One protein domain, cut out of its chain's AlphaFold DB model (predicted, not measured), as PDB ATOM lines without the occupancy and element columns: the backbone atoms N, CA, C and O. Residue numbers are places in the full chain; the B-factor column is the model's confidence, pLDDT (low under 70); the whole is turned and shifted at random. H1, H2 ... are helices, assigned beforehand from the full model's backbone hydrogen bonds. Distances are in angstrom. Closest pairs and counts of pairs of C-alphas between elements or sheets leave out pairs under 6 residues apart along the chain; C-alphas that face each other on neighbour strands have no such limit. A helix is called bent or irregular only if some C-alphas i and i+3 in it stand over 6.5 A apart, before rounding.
ATOM      1  N   TYR A  50     288.914 244.232 110.509       55.75
ATOM      2  CA  TYR A  50     288.757 242.962 111.232       55.75
ATOM      3  C   TYR A  50     288.770 243.109 112.766       55.75
ATOM      4  O   TYR A  50     287.835 242.682 113.450       55.75
ATOM      5  N   GLU A  51     289.770 243.797 113.327       60.44
ATOM      6  CA  GLU A  51     289.867 243.976 114.782       60.44
ATOM      7  C   GLU A  51     288.690 244.767 115.375       60.44
ATOM      8  O   GLU A  51     288.360 244.628 116.558       60.44
ATOM      9  N   ALA A  52     288.084 245.664 114.595       63.50
ATOM     10  CA  ALA A  52     286.920 246.430 115.025       63.50
ATOM     11  C   ALA A  52     285.662 245.550 115.040       63.50
ATOM     12  O   ALA A  52     284.889 245.614 115.999       63.50
ATOM     13  N   ILE A  53     285.505 244.678 114.039       62.69
ATOM     14  CA  ILE A  53     284.403 243.709 113.942       62.69
ATOM     15  C   ILE A  53     284.451 242.726 115.115       62.69
ATOM     16  O   ILE A  53     283.445 242.547 115.801       62.69
ATOM     17  N   VAL A  54     285.625 242.157 115.414       62.22
ATOM     18  CA  VAL A  54     285.806 241.228 116.545       62.22
ATOM     19  C   VAL A  54     285.495 241.910 117.882       62.22
ATOM     20  O   VAL A  54     284.795 241.347 118.730       62.22
ATOM     21  N   ARG A  55     285.957 243.153 118.079       63.88
ATOM     22  CA  ARG A  55     285.663 243.940 119.292       63.88
ATOM     23  C   ARG A  55     284.171 244.223 119.456       63.88
ATOM     24  O   ARG A  55     283.628 244.014 120.543       63.88
ATOM     25  N   GLU A  56     283.499 244.682 118.402       65.25
ATOM     26  CA  GLU A  56     282.060 244.947 118.451       65.25
ATOM     27  C   GLU A  56     281.268 243.652 118.675       65.25
ATOM     28  O   GLU A  56     280.348 243.626 119.495       65.25
ATOM     29  N   PHE A  57     281.653 242.558 118.021       62.09
ATOM     30  CA  PHE A  57     281.010 241.264 118.194       62.09
ATOM     31  C   PHE A  57     281.088 240.769 119.641       62.09
ATOM     32  O   PHE A  57     280.054 240.444 120.226       62.09
ATOM     33  N   ASN A  58     282.279 240.774 120.251       63.06
ATOM     34  CA  ASN A  58     282.461 240.347 121.641       63.06
ATOM     35  C   ASN A  58     281.587 241.152 122.613       63.06
ATOM     36  O   ASN A  58     281.099 240.613 123.605       63.06
ATOM     37  N   SER A  59     281.309 242.421 122.297       65.62
ATOM     38  CA  SER A  59     280.402 243.250 123.097       65.62
ATOM     39  C   SER A  59     278.917 242.864 122.968       65.62
ATOM     40  O   SER A  59     278.127 243.181 123.857       65.62
ATOM     41  N   ARG A  60     278.518 242.179 121.884       65.56
ATOM     42  CA  ARG A  60     277.113 241.865 121.550       65.56
ATOM     43  C   ARG A  60     276.769 240.377 121.520       65.56
ATOM     44  O   ARG A  60     275.582 240.049 121.479       65.56
ATOM     45  N   ALA A  61     277.765 239.493 121.559       63.97
ATOM     46  CA  ALA A  61     277.605 238.055 121.362       63.97
ATOM     47  C   ALA A  61     276.466 237.476 122.217       63.97
ATOM     48  O   ALA A  61     275.522 236.909 121.673       63.97
ATOM     49  N   ALA A  62     276.484 237.701 123.536       64.88
ATOM     50  CA  ALA A  62     275.484 237.160 124.464       64.88
ATOM     51  C   ALA A  62     274.028 237.483 124.066       64.88
ATOM     52  O   ALA A  62     273.156 236.616 124.140       64.88
ATOM     53  N   SER A  63     273.765 238.704 123.593       66.81
ATOM     54  CA  SER A  63     272.428 239.135 123.166       66.81
ATOM     55  C   SER A  63     271.985 238.465 121.864       66.81
ATOM     56  O   SER A  63     270.820 238.091 121.731       66.81
ATOM     57  N   ASN A  64     272.907 238.276 120.914       63.16
ATOM     58  CA  ASN A  64     272.620 237.591 119.652       63.16
ATOM     59  C   ASN A  64     272.242 236.121 119.895       63.16
ATOM     60  O   ASN A  64     271.263 235.637 119.326       63.16
ATOM     61  N   TRP A  65     272.953 235.447 120.803       63.12
ATOM     62  CA  TRP A  65     272.670 234.060 121.184       63.12
ATOM     63  C   TRP A  65     271.343 233.898 121.910       63.12
ATOM     64  O   TRP A  65     270.567 233.002 121.582       63.12
ATOM     65  N   ALA A  66     271.052 234.785 122.864       64.06
ATOM     66  CA  ALA A  66     269.778 234.772 123.573       64.06
ATOM     67  C   ALA A  66     268.594 234.911 122.602       64.06
ATOM     68  O   ALA A  66     267.587 234.216 122.750       64.06
ATOM     69  N   ARG A  67     268.736 235.757 121.570       67.31
ATOM     70  CA  ARG A  67     267.730 235.902 120.515       67.31
ATOM     71  C   ARG A  67     267.576 234.622 119.692       67.31
ATOM     72  O   ARG A  67     266.459 234.131 119.580       67.31
ATOM     73  N   ALA A  68     268.671 234.052 119.188       59.12
ATOM     74  CA  ALA A  68     268.635 232.821 118.396       59.12
ATOM     75  C   ALA A  68     267.986 231.651 119.161       59.12
ATOM     76  O   ALA A  68     267.083 230.984 118.651       59.12
ATOM     77  N   ALA A  69     268.373 231.466 120.427       60.16
ATOM     78  CA  ALA A  69     267.803 230.446 121.301       60.16
ATOM     79  C   ALA A  69     266.298 230.656 121.541       60.16
ATOM     80  O   ALA A  69     265.537 229.688 121.550       60.16
ATOM     81  N   SER A  70     265.845 231.908 121.690       68.12
ATOM     82  CA  SER A  70     264.417 232.225 121.867       68.12
ATOM     83  C   SER A  70     263.550 231.857 120.657       68.12
ATOM     84  O   SER A  70     262.339 231.701 120.785       68.12
ATOM     85  N   GLU A  71     264.175 231.672 119.496       66.38
ATOM     86  CA  GLU A  71     263.527 231.346 118.227       66.38
ATOM     87  C   GLU A  71     263.720 229.869 117.846       66.38
ATOM     88  O   GLU A  71     263.431 229.468 116.720       66.38
ATOM     89  N   GLY A  72     264.185 229.045 118.793       55.94
ATOM     90  CA  GLY A  72     264.313 227.596 118.633       55.94
ATOM     91  C   GLY A  72     265.569 227.142 117.890       55.94
ATOM     92  O   GLY A  72     265.705 225.950 117.609       55.94
ATOM     93  N   LEU A  73     266.500 228.053 117.595       51.44
ATOM     94  CA  LEU A  73     267.772 227.711 116.970       51.44
ATOM     95  C   LEU A  73     268.699 227.090 118.018       51.44
ATOM     96  O   LEU A  73     268.999 227.698 119.049       51.44
ATOM     97  N   LYS A  74     269.154 225.861 117.765       46.06
ATOM     98  CA  LYS A  74     270.240 225.253 118.539       46.06
ATOM     99  C   LYS A  74     271.551 225.759 117.976       46.06
ATOM    100  O   LYS A  74     271.819 225.538 116.800       46.06
ATOM    101  N   VAL A  75     272.364 226.386 118.818       48.25
ATOM    102  CA  VAL A  75     273.705 226.793 118.416       48.25
ATOM    103  C   VAL A  75     274.756 226.056 119.230       48.25
ATOM    104  O   VAL A  75     274.629 225.915 120.447       48.25
ATOM    105  N   SER A  76     275.769 225.557 118.525       42.38
ATOM    106  CA  SER A  76     277.002 225.018 119.083       42.38
ATOM    107  C   SER A  76     277.646 226.013 120.056       42.38
ATOM    108  O   SER A  76     277.792 227.194 119.755       42.38
ATOM    109  N   SER A  77     278.057 225.528 121.229       36.78
ATOM    110  CA  SER A  77     278.768 226.305 122.253       36.78
ATOM    111  C   SER A  77     280.297 226.290 122.083       36.78
ATOM    112  O   SER A  77     281.015 226.653 123.016       36.78
ATOM    113  N   GLY A  78     280.806 225.804 120.947       42.06
ATOM    114  CA  GLY A  78     282.234 225.598 120.704       42.06
ATOM    115  C   GLY A  78     282.974 226.893 120.381       42.06
ATOM    116  O   GLY A  78     283.192 227.205 119.219       42.06
ATOM    117  N   TRP A  79     283.375 227.647 121.403       46.56
ATOM    118  CA  TRP A  79     284.311 228.761 121.239       46.56
ATOM    119  C   TRP A  79     285.748 228.233 121.232       46.56
ATOM    120  O   TRP A  79     286.291 227.892 122.286       46.56
ATOM    121  N   GLY A  80     286.348 228.149 120.045       48.28
ATOM    122  CA  GLY A  80     287.799 228.040 119.850       48.28
ATOM    123  C   GLY A  80     288.440 229.421 119.660       48.28
ATOM    124  O   GLY A  80     287.729 230.400 119.442       48.28
ATOM    125  N   ALA A  81     289.772 229.515 119.746       43.59
ATOM    126  CA  ALA A  81     290.500 230.755 119.443       43.59
ATOM    127  C   ALA A  81     290.345 231.166 117.964       43.59
ATOM    128  O   ALA A  81     290.337 232.356 117.650       43.59
ATOM    129  N   ASP A  82     290.106 230.183 117.097       58.72
ATOM    130  CA  ASP A  82     290.179 230.323 115.641       58.72
ATOM    131  C   ASP A  82     288.834 230.713 115.004       58.72
ATOM    132  O   ASP A  82     288.777 231.084 113.841       58.72
ATOM    133  N   VAL A  83     287.727 230.751 115.763       62.59
ATOM    134  CA  VAL A  83     286.394 231.114 115.215       62.59
ATOM    135  C   VAL A  83     286.302 232.565 114.734       62.59
ATOM    136  O   VAL A  83     285.336 232.946 114.069       62.59
ATOM    137  N   PHE A  84     287.265 233.394 115.127       62.00
ATOM    138  CA  PHE A  84     287.388 234.769 114.671       62.00
ATOM    139  C   PHE A  84     288.327 234.885 113.477       62.00
ATOM    140  O   PHE A  84     288.118 235.774 112.661       62.00
ATOM    141  N   ASP A  85     289.302 233.989 113.349       64.38
ATOM    142  CA  ASP A  85     290.318 234.063 112.313       64.38
ATOM    143  C   ASP A  85     289.675 233.897 110.920       64.38
ATOM    144  O   ASP A  85     289.035 232.880 110.645       64.38
ATOM    145  N   PRO A  86     289.792 234.900 110.028       60.78
ATOM    146  CA  PRO A  86     289.223 234.822 108.685       60.78
ATOM    147  C   PRO A  86     289.939 233.824 107.776       60.78
ATOM    148  O   PRO A  86     289.407 233.492 106.719       60.78
ATOM    149  N   SER A  87     291.138 233.389 108.156       59.91
ATOM    150  CA  SER A  87     291.883 232.326 107.491       59.91
ATOM    151  C   SER A  87     291.589 230.950 108.091       59.91
ATOM    152  O   SER A  87     291.926 229.937 107.483       59.91
ATOM    153  N   ALA A  88     290.933 230.889 109.253       65.19
ATOM    154  CA  ALA A  88     290.581 229.623 109.864       65.19
ATOM    155  C   ALA A  88     289.344 229.012 109.212       65.19
ATOM    156  O   ALA A  88     288.320 229.660 108.952       65.19
ATOM    157  N   ARG A  89     289.417 227.698 109.033       68.94
ATOM    158  CA  ARG A  89     288.281 226.887 108.628       68.94
ATOM    159  C   ARG A  89     287.139 227.038 109.634       68.94
ATOM    160  O   ARG A  89     287.326 226.881 110.837       68.94
ATOM    161  N   GLY A  90     285.940 227.341 109.140       69.50
ATOM    162  CA  GLY A  90     284.783 227.572 110.007       69.50
ATOM    163  C   GLY A  90     284.830 228.875 110.806       69.50
ATOM    164  O   GLY A  90     284.012 229.054 111.708       69.50
ATOM    165  N   GLY A  91     285.713 229.815 110.449       76.19
ATOM    166  CA  GLY A  91     285.672 231.182 110.961       76.19
ATOM    167  C   GLY A  91     284.302 231.830 110.722       76.19
ATOM    168  O   GLY A  91     283.683 231.677 109.671       76.19
ATOM    169  N   ASN A  92     283.795 232.570 111.702       76.50
ATOM    170  CA  ASN A  92     282.426 233.098 111.687       76.50
ATOM    171  C   ASN A  92     282.252 234.386 110.869       76.50
ATOM    172  O   ASN A  92     281.127 234.862 110.706       76.50
ATOM    173  N   PHE A  93     283.350 234.971 110.389       77.06
ATOM    174  CA  PHE A  93     283.346 236.309 109.794       77.06
ATOM    175  C   PHE A  93     283.841 236.340 108.352       77.06
ATOM    176  O   PHE A  93     283.556 237.309 107.658       77.06
ATOM    177  N   ALA A  94     284.519 235.300 107.869       82.50
ATOM    178  CA  ALA A  94     284.830 235.163 106.452       82.50
ATOM    179  C   ALA A  94     283.688 234.431 105.738       82.50
ATOM    180  O   ALA A  94     283.225 233.381 106.188       82.50
ATOM    181  N   THR A  95     283.214 234.995 104.632       88.38
ATOM    182  CA  THR A  95     282.186 234.420 103.762       88.38
ATOM    183  C   THR A  95     282.510 234.653 102.291       88.38
ATOM    184  O   THR A  95     283.503 235.294 101.972       88.38
ATOM    185  N   ALA A  96     281.670 234.159 101.390       89.38
ATOM    186  CA  ALA A  96     281.670 234.505  99.973       89.38
ATOM    187  C   ALA A  96     280.230 234.402  99.440       89.38
ATOM    188  O   ALA A  96     279.431 233.664 100.029       89.38
ATOM    189  N   PRO A  97     279.868 235.073  98.330       92.06
ATOM    190  CA  PRO A  97     278.517 234.968  97.777       92.06
ATOM    191  C   PRO A  97     278.051 233.522  97.558       92.06
ATOM    192  O   PRO A  97     276.970 233.143  98.008       92.06
ATOM    193  N   HIS A  98     278.909 232.670  96.982       92.44
ATOM    194  CA  HIS A  98     278.569 231.264  96.744       92.44
ATOM    195  C   HIS A  98     278.334 230.459  98.037       92.44
ATOM    196  O   HIS A  98     277.533 229.524  98.039       92.44
ATOM    197  N   LYS A  99     278.983 230.830  99.152       94.31
ATOM    198  CA  LYS A  99     278.756 230.219 100.472       94.31
ATOM    199  C   LYS A  99     277.377 230.576 101.019       94.31
ATOM    200  O   LYS A  99     276.669 229.695 101.500       94.31
ATOM    201  N   LEU A 100     276.991 231.850 100.940       95.62
ATOM    202  CA  LEU A 100     275.688 232.318 101.422       95.62
ATOM    203  C   LEU A 100     274.539 231.723 100.603       95.62
ATOM    204  O   LEU A 100     273.541 231.295 101.181       95.62
ATOM    205  N   ASP A 101     274.711 231.622  99.283       95.69
ATOM    206  CA  ASP A 101     273.754 230.933  98.417       95.69
ATOM    207  C   ASP A 101     273.657 229.444  98.735       95.69
ATOM    208  O   ASP A 101     272.549 228.927  98.864       95.69
ATOM    209  N   HIS A 102     274.793 228.758  98.900       96.69
ATOM    210  CA  HIS A 102     274.797 227.355  99.306       96.69
ATOM    211  C   HIS A 102     274.030 227.150 100.616       96.69
ATOM    212  O   HIS A 102     273.207 226.241 100.708       96.69
ATOM    213  N   ASP A 103     274.299 227.970 101.633       96.94
ATOM    214  CA  ASP A 103     273.667 227.830 102.943       96.94
ATOM    215  C   ASP A 103     272.164 228.140 102.881       96.94
ATOM    216  O   ASP A 103     271.369 227.403 103.468       96.94
ATOM    217  N   ARG A 104     271.752 229.171 102.122       97.81
ATOM    218  CA  ARG A 104     270.333 229.451 101.831       97.81
ATOM    219  C   ARG A 104     269.664 228.229 101.208       97.81
ATOM    220  O   ARG A 104     268.666 227.736 101.730       97.81
ATOM    221  N   GLU A 105     270.223 227.744 100.105       97.94
ATOM    222  CA  GLU A 105     269.689 226.614  99.347       97.94
ATOM    223  C   GLU A 105     269.637 225.330 100.190       97.94
ATOM    224  O   GLU A 105     268.677 224.566 100.102       97.94
ATOM    225  N   GLN A 106     270.641 225.098 101.044       98.00
ATOM    226  CA  GLN A 106     270.667 223.958 101.959       98.00
ATOM    227  C   GLN A 106     269.542 224.054 102.997       98.00
ATOM    228  O   GLN A 106     268.876 223.055 103.268       98.00
ATOM    229  N   LEU A 107     269.296 225.235 103.568       96.56
ATOM    230  CA  LEU A 107     268.192 225.444 104.507       96.56
ATOM    231  C   LEU A 107     266.833 225.210 103.837       96.56
ATOM    232  O   LEU A 107     266.004 224.482 104.385       96.56
ATOM    233  N   GLU A 108     266.623 225.760 102.640       98.38
ATOM    234  CA  GLU A 108     265.408 225.542 101.842       98.38
ATOM    235  C   GLU A 108     265.203 224.057 101.530       98.38
ATOM    236  O   GLU A 108     264.112 223.515 101.728       98.38
ATOM    237  N   TYR A 109     266.270 223.371 101.112       98.31
ATOM    238  CA  TYR A 109     266.266 221.936 100.857       98.31
ATOM    239  C   TYR A 109     265.865 221.137 102.104       98.31
ATOM    240  O   TYR A 109     264.978 220.282 102.047       98.31
ATOM    241  N   LEU A 110     266.478 221.432 103.252       95.38
ATOM    242  CA  LEU A 110     266.208 220.744 104.512       95.38
ATOM    243  C   LEU A 110     264.776 220.976 105.011       95.38
ATOM    244  O   LEU A 110     264.147 220.037 105.509       95.38
ATOM    245  N   VAL A 111     264.232 222.185 104.852       94.62
ATOM    246  CA  VAL A 111     262.823 222.484 105.154       94.62
ATOM    247  C   VAL A 111     261.899 221.708 104.212       94.62
ATOM    248  O   VAL A 111     260.986 221.023 104.674       94.62
ATOM    249  N   ALA A 112     262.166 221.733 102.903       97.69
ATOM    250  CA  ALA A 112     261.361 221.031 101.902       97.69
ATOM    251  C   ALA A 112     261.345 219.504 102.105       97.69
ATOM    252  O   ALA A 112     260.332 218.849 101.849       97.69
ATOM    253  N   LYS A 113     262.444 218.923 102.604       95.50
ATOM    254  CA  LYS A 113     262.549 217.496 102.960       95.50
ATOM    255  C   LYS A 113     262.002 217.165 104.356       95.50
ATOM    256  O   LYS A 113     262.040 216.002 104.758       95.50
ATOM    257  N   GLY A 114     261.507 218.151 105.108       92.62
ATOM    258  CA  GLY A 114     260.999 217.965 106.470       92.62
ATOM    259  C   GLY A 114     262.082 217.597 107.489       92.62
ATOM    260  O   GLY A 114     261.781 216.979 108.511       92.62
ATOM    261  N   ARG A 115     263.347 217.928 107.204       87.25
ATOM    262  CA  ARG A 115     264.490 217.741 108.114       87.25
ATOM    263  C   ARG A 115     264.606 218.876 109.117       87.25
ATOM    264  O   ARG A 115     264.995 218.639 110.257       87.25
ATOM    265  N   LEU A 116     264.225 220.081 108.698       85.12
ATOM    266  CA  LEU A 116     264.125 221.252 109.558       85.12
ATOM    267  C   LEU A 116     262.675 221.741 109.676       85.12
ATOM    268  O   LEU A 116     261.895 221.588 108.732       85.12
ATOM    269  N   PRO A 117     262.299 222.329 110.827       83.12
ATOM    270  CA  PRO A 117     261.005 222.980 110.996       83.12
ATOM    271  C   PRO A 117     260.773 224.109 109.970       83.12
ATOM    272  O   PRO A 117     261.736 224.787 109.600       83.12
ATOM    273  N   PRO A 118     259.521 224.381 109.547       84.00
ATOM    274  CA  PRO A 118     259.206 225.442 108.581       84.00
ATOM    275  C   PRO A 118     259.707 226.840 108.969       84.00
ATOM    276  O   PRO A 118     259.915 227.689 108.106       84.00
ATOM    277  N   GLU A 119     259.929 227.104 110.257       83.88
ATOM    278  CA  GLU A 119     260.458 228.370 110.764       83.88
ATOM    279  C   GLU A 119     261.853 228.701 110.213       83.88
ATOM    280  O   GLU A 119     262.188 229.885 110.114       83.88
ATOM    281  N   PHE A 120     262.630 227.688 109.808       86.69
ATOM    282  CA  PHE A 120     263.940 227.857 109.173       86.69
ATOM    283  C   PHE A 120     263.855 228.461 107.764       86.69
ATOM    284  O   PHE A 120     264.860 228.977 107.282       86.69
ATOM    285  N   GLN A 121     262.671 228.514 107.142       90.69
ATOM    286  CA  GLN A 121     262.478 229.248 105.887       90.69
ATOM    287  C   GLN A 121     262.826 230.735 106.050       90.69
ATOM    288  O   GLN A 121     263.485 231.318 105.197       90.69
ATOM    289  N   ARG A 122     262.468 231.333 107.195       88.25
ATOM    290  CA  ARG A 122     262.826 232.728 107.497       88.25
ATOM    291  C   ARG A 122     264.329 232.917 107.665       88.25
ATOM    292  O   ARG A 122     264.845 233.985 107.368       88.25
ATOM    293  N   LEU A 123     265.030 231.899 108.164       88.38
ATOM    294  CA  LEU A 123     266.485 231.946 108.244       88.38
ATOM    295  C   LEU A 123     267.090 231.909 106.835       88.38
ATOM    296  O   LEU A 123     267.942 232.739 106.545       88.38
ATOM    297  N   ALA A 124     266.602 231.038 105.947       94.00
ATOM    298  CA  ALA A 124     267.040 231.007 104.551       94.00
ATOM    299  C   ALA A 124     266.832 232.359 103.837       94.00
ATOM    300  O   ALA A 124     267.733 232.848 103.157       94.00
ATOM    301  N   GLU A 125     265.691 233.018 104.059       95.31
ATOM    302  CA  GLU A 125     265.414 234.368 103.540       95.31
ATOM    303  C   GLU A 125     266.432 235.418 104.037       95.31
ATOM    304  O   GLU A 125     266.867 236.280 103.266       95.31
ATOM    305  N   GLU A 126     266.859 235.343 105.305       93.62
ATOM    306  CA  GLU A 126     267.913 236.221 105.839       93.62
ATOM    307  C   GLU A 126     269.282 235.911 105.218       93.62
ATOM    308  O   GLU A 126     270.013 236.848 104.904       93.62
ATOM    309  N   TYR A 127     269.618 234.638 104.971       96.19
ATOM    310  CA  TYR A 127     270.830 234.277 104.217       96.19
ATOM    311  C   TYR A 127     270.807 234.868 102.805       96.19
ATOM    312  O   TYR A 127     271.805 235.446 102.381       96.19
ATOM    313  N   GLY A 128     269.666 234.803 102.109       96.50
ATOM    314  CA  GLY A 128     269.492 235.447 100.804       96.50
ATOM    315  C   GLY A 128     269.670 236.964 100.870       96.50
ATOM    316  O   GLY A 128     270.424 237.531 100.089       96.50
ATOM    317  N   THR A 129     269.061 237.614 101.866       96.19
ATOM    318  CA  THR A 129     269.193 239.066 102.074       96.19
ATOM    319  C   THR A 129     270.644 239.475 102.336       96.19
ATOM    320  O   THR A 129     271.112 240.477 101.799       96.19
ATOM    321  N   VAL A 130     271.367 238.724 103.172       94.69
ATOM    322  CA  VAL A 130     272.792 238.975 103.425       94.69
ATOM    323  C   VAL A 130     273.610 238.717 102.157       94.69
ATOM    324  O   VAL A 130     274.466 239.533 101.837       94.69
ATOM    325  N   GLY A 131     273.306 237.663 101.394       94.62
ATOM    326  CA  GLY A 131     273.910 237.386 100.086       94.62
ATOM    327  C   GLY A 131     273.816 238.576  99.130       94.62
ATOM    328  O   GLY A 131     274.844 239.058  98.657       94.62
ATOM    329  N   ASP A 132     272.613 239.126  98.945       94.31
ATOM    330  CA  ASP A 132     272.376 240.290  98.084       94.31
ATOM    331  C   ASP A 132     273.190 241.521  98.531       94.31
ATOM    332  O   ASP A 132     273.760 242.247  97.712       94.31
ATOM    333  N   LEU A 133     273.270 241.766  99.846       92.38
ATOM    334  CA  LEU A 133     274.048 242.873 100.416       92.38
ATOM    335  C   LEU A 133     275.553 242.692 100.192       92.38
ATOM    336  O   LEU A 133     276.253 243.660  99.872       92.38
ATOM    337  N   VAL A 134     276.046 241.464 100.351       90.00
ATOM    338  CA  VAL A 134     277.446 241.103 100.127       90.00
ATOM    339  C   VAL A 134     277.810 241.271  98.653       90.00
ATOM    340  O   VAL A 134     278.778 241.967  98.342       90.00
ATOM    341  N   GLU A 135     277.011 240.725  97.735       89.81
ATOM    342  CA  GLU A 135     277.233 240.871  96.294       89.81
ATOM    343  C   GLU A 135     277.199 242.337  95.850       89.81
ATOM    344  O   GLU A 135     278.067 242.773  95.085       89.81
ATOM    345  N   ALA A 136     276.249 243.129  96.358       89.56
ATOM    346  CA  ALA A 136     276.173 244.559  96.073       89.56
ATOM    347  C   ALA A 136     277.417 245.308  96.581       89.56
ATOM    348  O   ALA A 136     277.987 246.132  95.857       89.56
ATOM    349  N   SER A 137     277.870 244.989  97.797       86.69
ATOM    350  CA  SER A 137     279.064 245.584  98.407       86.69
ATOM    351  C   SER A 137     280.326 245.266  97.606       86.69
ATOM    352  O   SER A 137     281.089 246.173  97.266       86.69
ATOM    353  N   LEU A 138     280.523 243.996  97.239       84.56
ATOM    354  CA  LEU A 138     281.651 243.553  96.417       84.56
ATOM    355  C   LEU A 138     281.611 244.183  95.018       84.56
ATOM    356  O   LEU A 138     282.628 244.687  94.534       84.56
ATOM    357  N   SER A 139     280.433 244.228  94.390       84.44
ATOM    358  CA  SER A 139     280.236 244.840  93.069       84.44
ATOM    359  C   SER A 139     280.600 246.322  93.065       84.44
ATOM    360  O   SER A 139     281.212 246.821  92.116       84.44
ATOM    361  N   GLN A 140     280.240 247.041  94.131       83.25
ATOM    362  CA  GLN A 140     280.593 248.445  94.295       83.25
ATOM    363  C   GLN A 140     282.095 248.622  94.540       83.25
ATOM    364  O   GLN A 140     282.713 249.470  93.893       83.25
ATOM    365  N   ALA A 141     282.681 247.826  95.439       75.69
ATOM    366  CA  ALA A 141     284.094 247.911  95.805       75.69
ATOM    367  C   ALA A 141     285.033 247.584  94.633       75.69
ATOM    368  O   ALA A 141     286.087 248.198  94.496       75.69
ATOM    369  N   ARG A 142     284.642 246.649  93.759       71.88
ATOM    370  CA  ARG A 142     285.447 246.182  92.616       71.88
ATOM    371  C   ARG A 142     285.012 246.771  91.276       71.88
ATOM    372  O   ARG A 142     285.395 246.264  90.216       71.88
ATOM    373  N   LYS A 143     284.214 247.842  91.282       70.38
ATOM    374  CA  LYS A 143     283.711 248.472  90.056       70.38
ATOM    375  C   LYS A 143     284.872 248.877  89.138       70.38
ATOM    376  O   LYS A 143     285.608 249.812  89.426       70.38
ATOM    377  N   GLY A 144     284.999 248.184  88.004       62.91
ATOM    378  CA  GLY A 144     286.057 248.410  87.010       62.91
ATOM    379  C   GLY A 144     287.306 247.530  87.157       62.91
ATOM    380  O   GLY A 144     288.105 247.521  86.232       62.91
ATOM    381  N   GLN A 145     287.438 246.757  88.242       62.44
ATOM    382  CA  GLN A 145     288.594 245.888  88.534       62.44
ATOM    383  C   GLN A 145     288.284 244.385  88.400       62.44
ATOM    384  O   GLN A 145     289.192 243.566  88.339       62.44
ATOM    385  N   LEU A 146     287.006 243.997  88.299       59.41
ATOM    386  CA  LEU A 146     286.597 242.582  88.227       59.41
ATOM    387  C   LEU A 146     287.196 241.809  87.037       59.41
ATOM    388  O   LEU A 146     287.403 240.609  87.140       59.41
ATOM    389  N   LYS A 147     287.500 242.478  85.916       55.62
ATOM    390  CA  LYS A 147     288.158 241.833  84.763       55.62
ATOM    391  C   LYS A 147     289.634 241.509  85.005       55.62
ATOM    392  O   LYS A 147     290.162 240.642  84.323       55.62
ATOM    393  N   GLU A 148     290.293 242.224  85.912       51.12
ATOM    394  CA  GLU A 148     291.734 242.092  86.164       51.12
ATOM    395  C   GLU A 148     292.035 240.980  87.169       51.12
ATOM    396  O   GLU A 148     293.091 240.364  87.095       51.12
ATOM    397  N   LEU A 149     291.088 240.681  88.065       52.16
ATOM    398  CA  LEU A 149     291.264 239.694  89.132       52.16
ATOM    399  C   LEU A 149     291.138 238.239  88.664       52.16
ATOM    400  O   LEU A 149     291.425 237.339  89.446       52.16
ATOM    401  N   GLY A 150     290.675 237.985  87.435       53.28
ATOM    402  CA  GLY A 150     290.512 236.634  86.875       53.28
ATOM    403  C   GLY A 150     289.485 235.737  87.588       53.28
ATOM    404  O   GLY A 150     289.050 234.753  87.009       53.28
ATOM    405  N   GLN A 151     289.059 236.092  88.802       58.34
ATOM    406  CA  GLN A 151     288.086 235.377  89.616       58.34
ATOM    407  C   GLN A 151     286.690 235.989  89.472       58.34
ATOM    408  O   GLN A 151     286.521 237.214  89.469       58.34
ATOM    409  N   GLY A 152     285.671 235.131  89.392       72.88
ATOM    410  CA  GLY A 152     284.277 235.557  89.450       72.88
ATOM    411  C   GLY A 152     283.967 236.266  90.773       72.88
ATOM    412  O   GLY A 152     284.483 235.891  91.823       72.88
ATOM    413  N   LEU A 153     283.082 237.273  90.743       80.25
ATOM    414  CA  LEU A 153     282.630 238.022  91.933       80.25
ATOM    415  C   LEU A 153     282.227 237.084  93.086       80.25
ATOM    416  O   LEU A 153     282.471 237.382  94.251       80.25
ATOM    417  N   ARG A 154     281.641 235.934  92.738       85.06
ATOM    418  CA  ARG A 154     281.148 234.918  93.668       85.06
ATOM    419  C   ARG A 154     282.248 234.181  94.431       85.06
ATOM    420  O   ARG A 154     281.964 233.632  95.494       85.06
ATOM    421  N   ALA A 155     283.478 234.176  93.914       80.81
ATOM    422  CA  ALA A 155     284.652 233.574  94.550       80.81
ATOM    423  C   ALA A 155     285.257 234.463  95.631       80.81
ATOM    424  O   ALA A 155     286.044 233.987  96.444       80.81
ATOM    425  N   LEU A 156     284.935 235.758  95.604       79.06
ATOM    426  CA  LEU A 156     285.615 236.736  96.429       79.06
ATOM    427  C   LEU A 156     285.182 236.604  97.884       79.06
ATOM    428  O   LEU A 156     283.992 236.664  98.210       79.06
ATOM    429  N   THR A 157     286.181 236.493  98.753       79.62
ATOM    430  CA  THR A 157     285.981 236.513 100.195       79.62
ATOM    431  C   THR A 157     285.433 237.868 100.637       79.62
ATOM    432  O   THR A 157     285.872 238.930 100.187       79.62
ATOM    433  N   TYR A 158     284.471 237.828 101.549       80.44
ATOM    434  CA  TYR A 158     283.834 238.975 102.167       80.44
ATOM    435  C   TYR A 158     283.829 238.834 103.686       80.44
ATOM    436  O   TYR A 158     283.643 237.749 104.233       80.44
ATOM    437  N   GLY A 159     283.991 239.964 104.363       78.00
ATOM    438  CA  GLY A 159     283.926 240.070 105.808       78.00
ATOM    439  C   GLY A 159     282.533 240.355 106.338       78.00
ATOM    440  O   GLY A 159     282.077 241.490 106.230       78.00
ATOM    441  N   LEU A 160     281.880 239.382 106.966       78.75
ATOM    442  CA  LEU A 160     280.591 239.591 107.617       78.75
ATOM    443  C   LEU A 160     280.720 240.587 108.774       78.75
ATOM    444  O   LEU A 160     281.420 240.352 109.761       78.75
ATOM    445  N   GLY A 161     279.990 241.698 108.672       74.19
ATOM    446  CA  GLY A 161     279.841 242.643 109.769       74.19
ATOM    447  C   GLY A 161     278.980 242.077 110.902       74.19
ATOM    448  O   GLY A 161     278.235 241.106 110.746       74.19
ATOM    449  N   THR A 162     279.011 242.731 112.065       71.19
ATOM    450  CA  THR A 162     278.219 242.315 113.238       71.19
ATOM    451  C   THR A 162     276.706 242.371 112.996       71.19
ATOM    452  O   THR A 162     275.961 241.567 113.565       71.19
ATOM    453  N   SER A 163     276.240 243.291 112.143       78.12
ATOM    454  CA  SER A 163     274.840 243.378 111.714       78.12
ATOM    455  C   SER A 163     274.415 242.156 110.911       78.12
ATOM    456  O   SER A 163     273.344 241.606 111.173       78.12
ATOM    457  N   ASP A 164     275.260 241.719 109.980       83.00
ATOM    458  CA  ASP A 164     274.968 240.616 109.066       83.00
ATOM    459  C   ASP A 164     275.034 239.292 109.815       83.00
ATOM    460  O   ASP A 164     274.081 238.521 109.781       83.00
ATOM    461  N   PHE A 165     276.061 239.090 110.645       75.56
ATOM    462  CA  PHE A 165     276.109 237.939 111.549       75.56
ATOM    463  C   PHE A 165     274.874 237.869 112.467       75.56
ATOM    464  O   PHE A 165     274.301 236.802 112.700       75.56
ATOM    465  N   GLY A 166     274.415 239.021 112.971       74.88
ATOM    466  CA  GLY A 166     273.179 239.113 113.742       74.88
ATOM    467  C   GLY A 166     271.949 238.657 112.948       74.88
ATOM    468  O   GLY A 166     271.107 237.945 113.505       74.88
ATOM    469  N   ARG A 167     271.837 239.034 111.666       84.50
ATOM    470  CA  ARG A 167     270.763 238.580 110.756       84.50
ATOM    471  C   ARG A 167     270.786 237.073 110.542       84.50
ATOM    472  O   ARG A 167     269.726 236.459 110.579       84.50
ATOM    473  N   LEU A 168     271.979 236.487 110.453       86.69
ATOM    474  CA  LEU A 168     272.186 235.038 110.362       86.69
ATOM    475  C   LEU A 168     271.967 234.309 111.698       86.69
ATOM    476  O   LEU A 168     272.186 233.110 111.792       86.69
ATOM    477  N   ARG A 169     271.539 235.010 112.760       79.88
ATOM    478  CA  ARG A 169     271.126 234.434 114.057       79.88
ATOM    479  C   ARG A 169     272.166 233.494 114.680       79.88
ATOM    480  O   ARG A 169     271.815 232.559 115.391       79.88
TER     481      ARG A 169
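What this domain is: This is residues 50 to 169 of the 442 residues of an uncharacterized protein of Ectocarpus siliculosus (UniProt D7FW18). Two long helices, H2 and H3, lie side by side as a helical hairpin, and across from it lies a bent helix, H1, with the short helix H4 between H3 and H1. Two long links without named elements join these parts, residues 71 to 96 and 142 to 161, and residues 147 to 152 of the second stick out. The printed part has 120 residues with four named helices, in the order H1, H2, H3, H4, and no named strand; the class is all helix. The whole is compact, with a radius of gyration of the C-alphas of 15.4 A and spans of 45 by 35 by 21 A.

Where its parts are: H3, the longest helix, covers residues 120 to 141 and is 31.4 A long, from C-alpha 120 at (263.940, 227.857, 109.173) to C-alpha 141 at (284.094, 247.911, 95.805). H2 covers residues 97 to 112 and is 22.5 A long. H4, residues 162 to 167, is 8.7 A long and ends with C-alpha 167 at (270.763, 238.580, 110.756). H1, residues 50 to 70, was assigned as one helix by its hydrogen bonds but is bent: C-alphas 59 and 62 are 7.9 A apart. Its arms are H1a, residues 50 to 59, 14.5 A long from C-alpha 50 at (288.757, 242.962, 111.232), and H1b, residues 62 to 70, 12.4 A long.

How they stand to each other: H3 and H2 touch as a hairpin, at a shallow tilt of 14 degrees and opposite ways; their closest C-alphas, those of Ala 124 and Arg 104, are 4.5 A apart. H3 touches H4 with residues 126 to 130 alone, also as a hairpin, at a steep tilt of 39 degrees and opposite ways; the closest C-alphas, those of Glu 126 and Arg 167, are 6.2 A apart. H4 and H1a only just touch, with 3 pairs of C-alphas within 8 A, the closest being Thr 162 and Phe 57 at 5.8 A; they stand at a steep tilt of 62 degrees. H1b is close to H4 but not clearly touching, the closest C-alphas being those of Asn 64 and Gly 166 at 6.1 A, with a shallow tilt of 3 degrees. H1a and H1b stand at a steep tilt of 64 degrees. H2 is apart from H1a, H1b and H4. In H1a, H1b, H2, H3 and H4 every O i to N i+4 pair is within hydrogen-bond range.

The domain as a whole: The two C-alphas farthest apart, those of Ser 70 and Glu 148, are 46.0 A apart. The printed part has no cut. The links from H1 to H2 and from H3 to H4 are long, and a short antiparallel pairing joins residues 94 to 95 with residues 158 to 159. The mean pLDDT of the printed part is 75.6, and residues 50 to 90 and 144 to 151 are under 70.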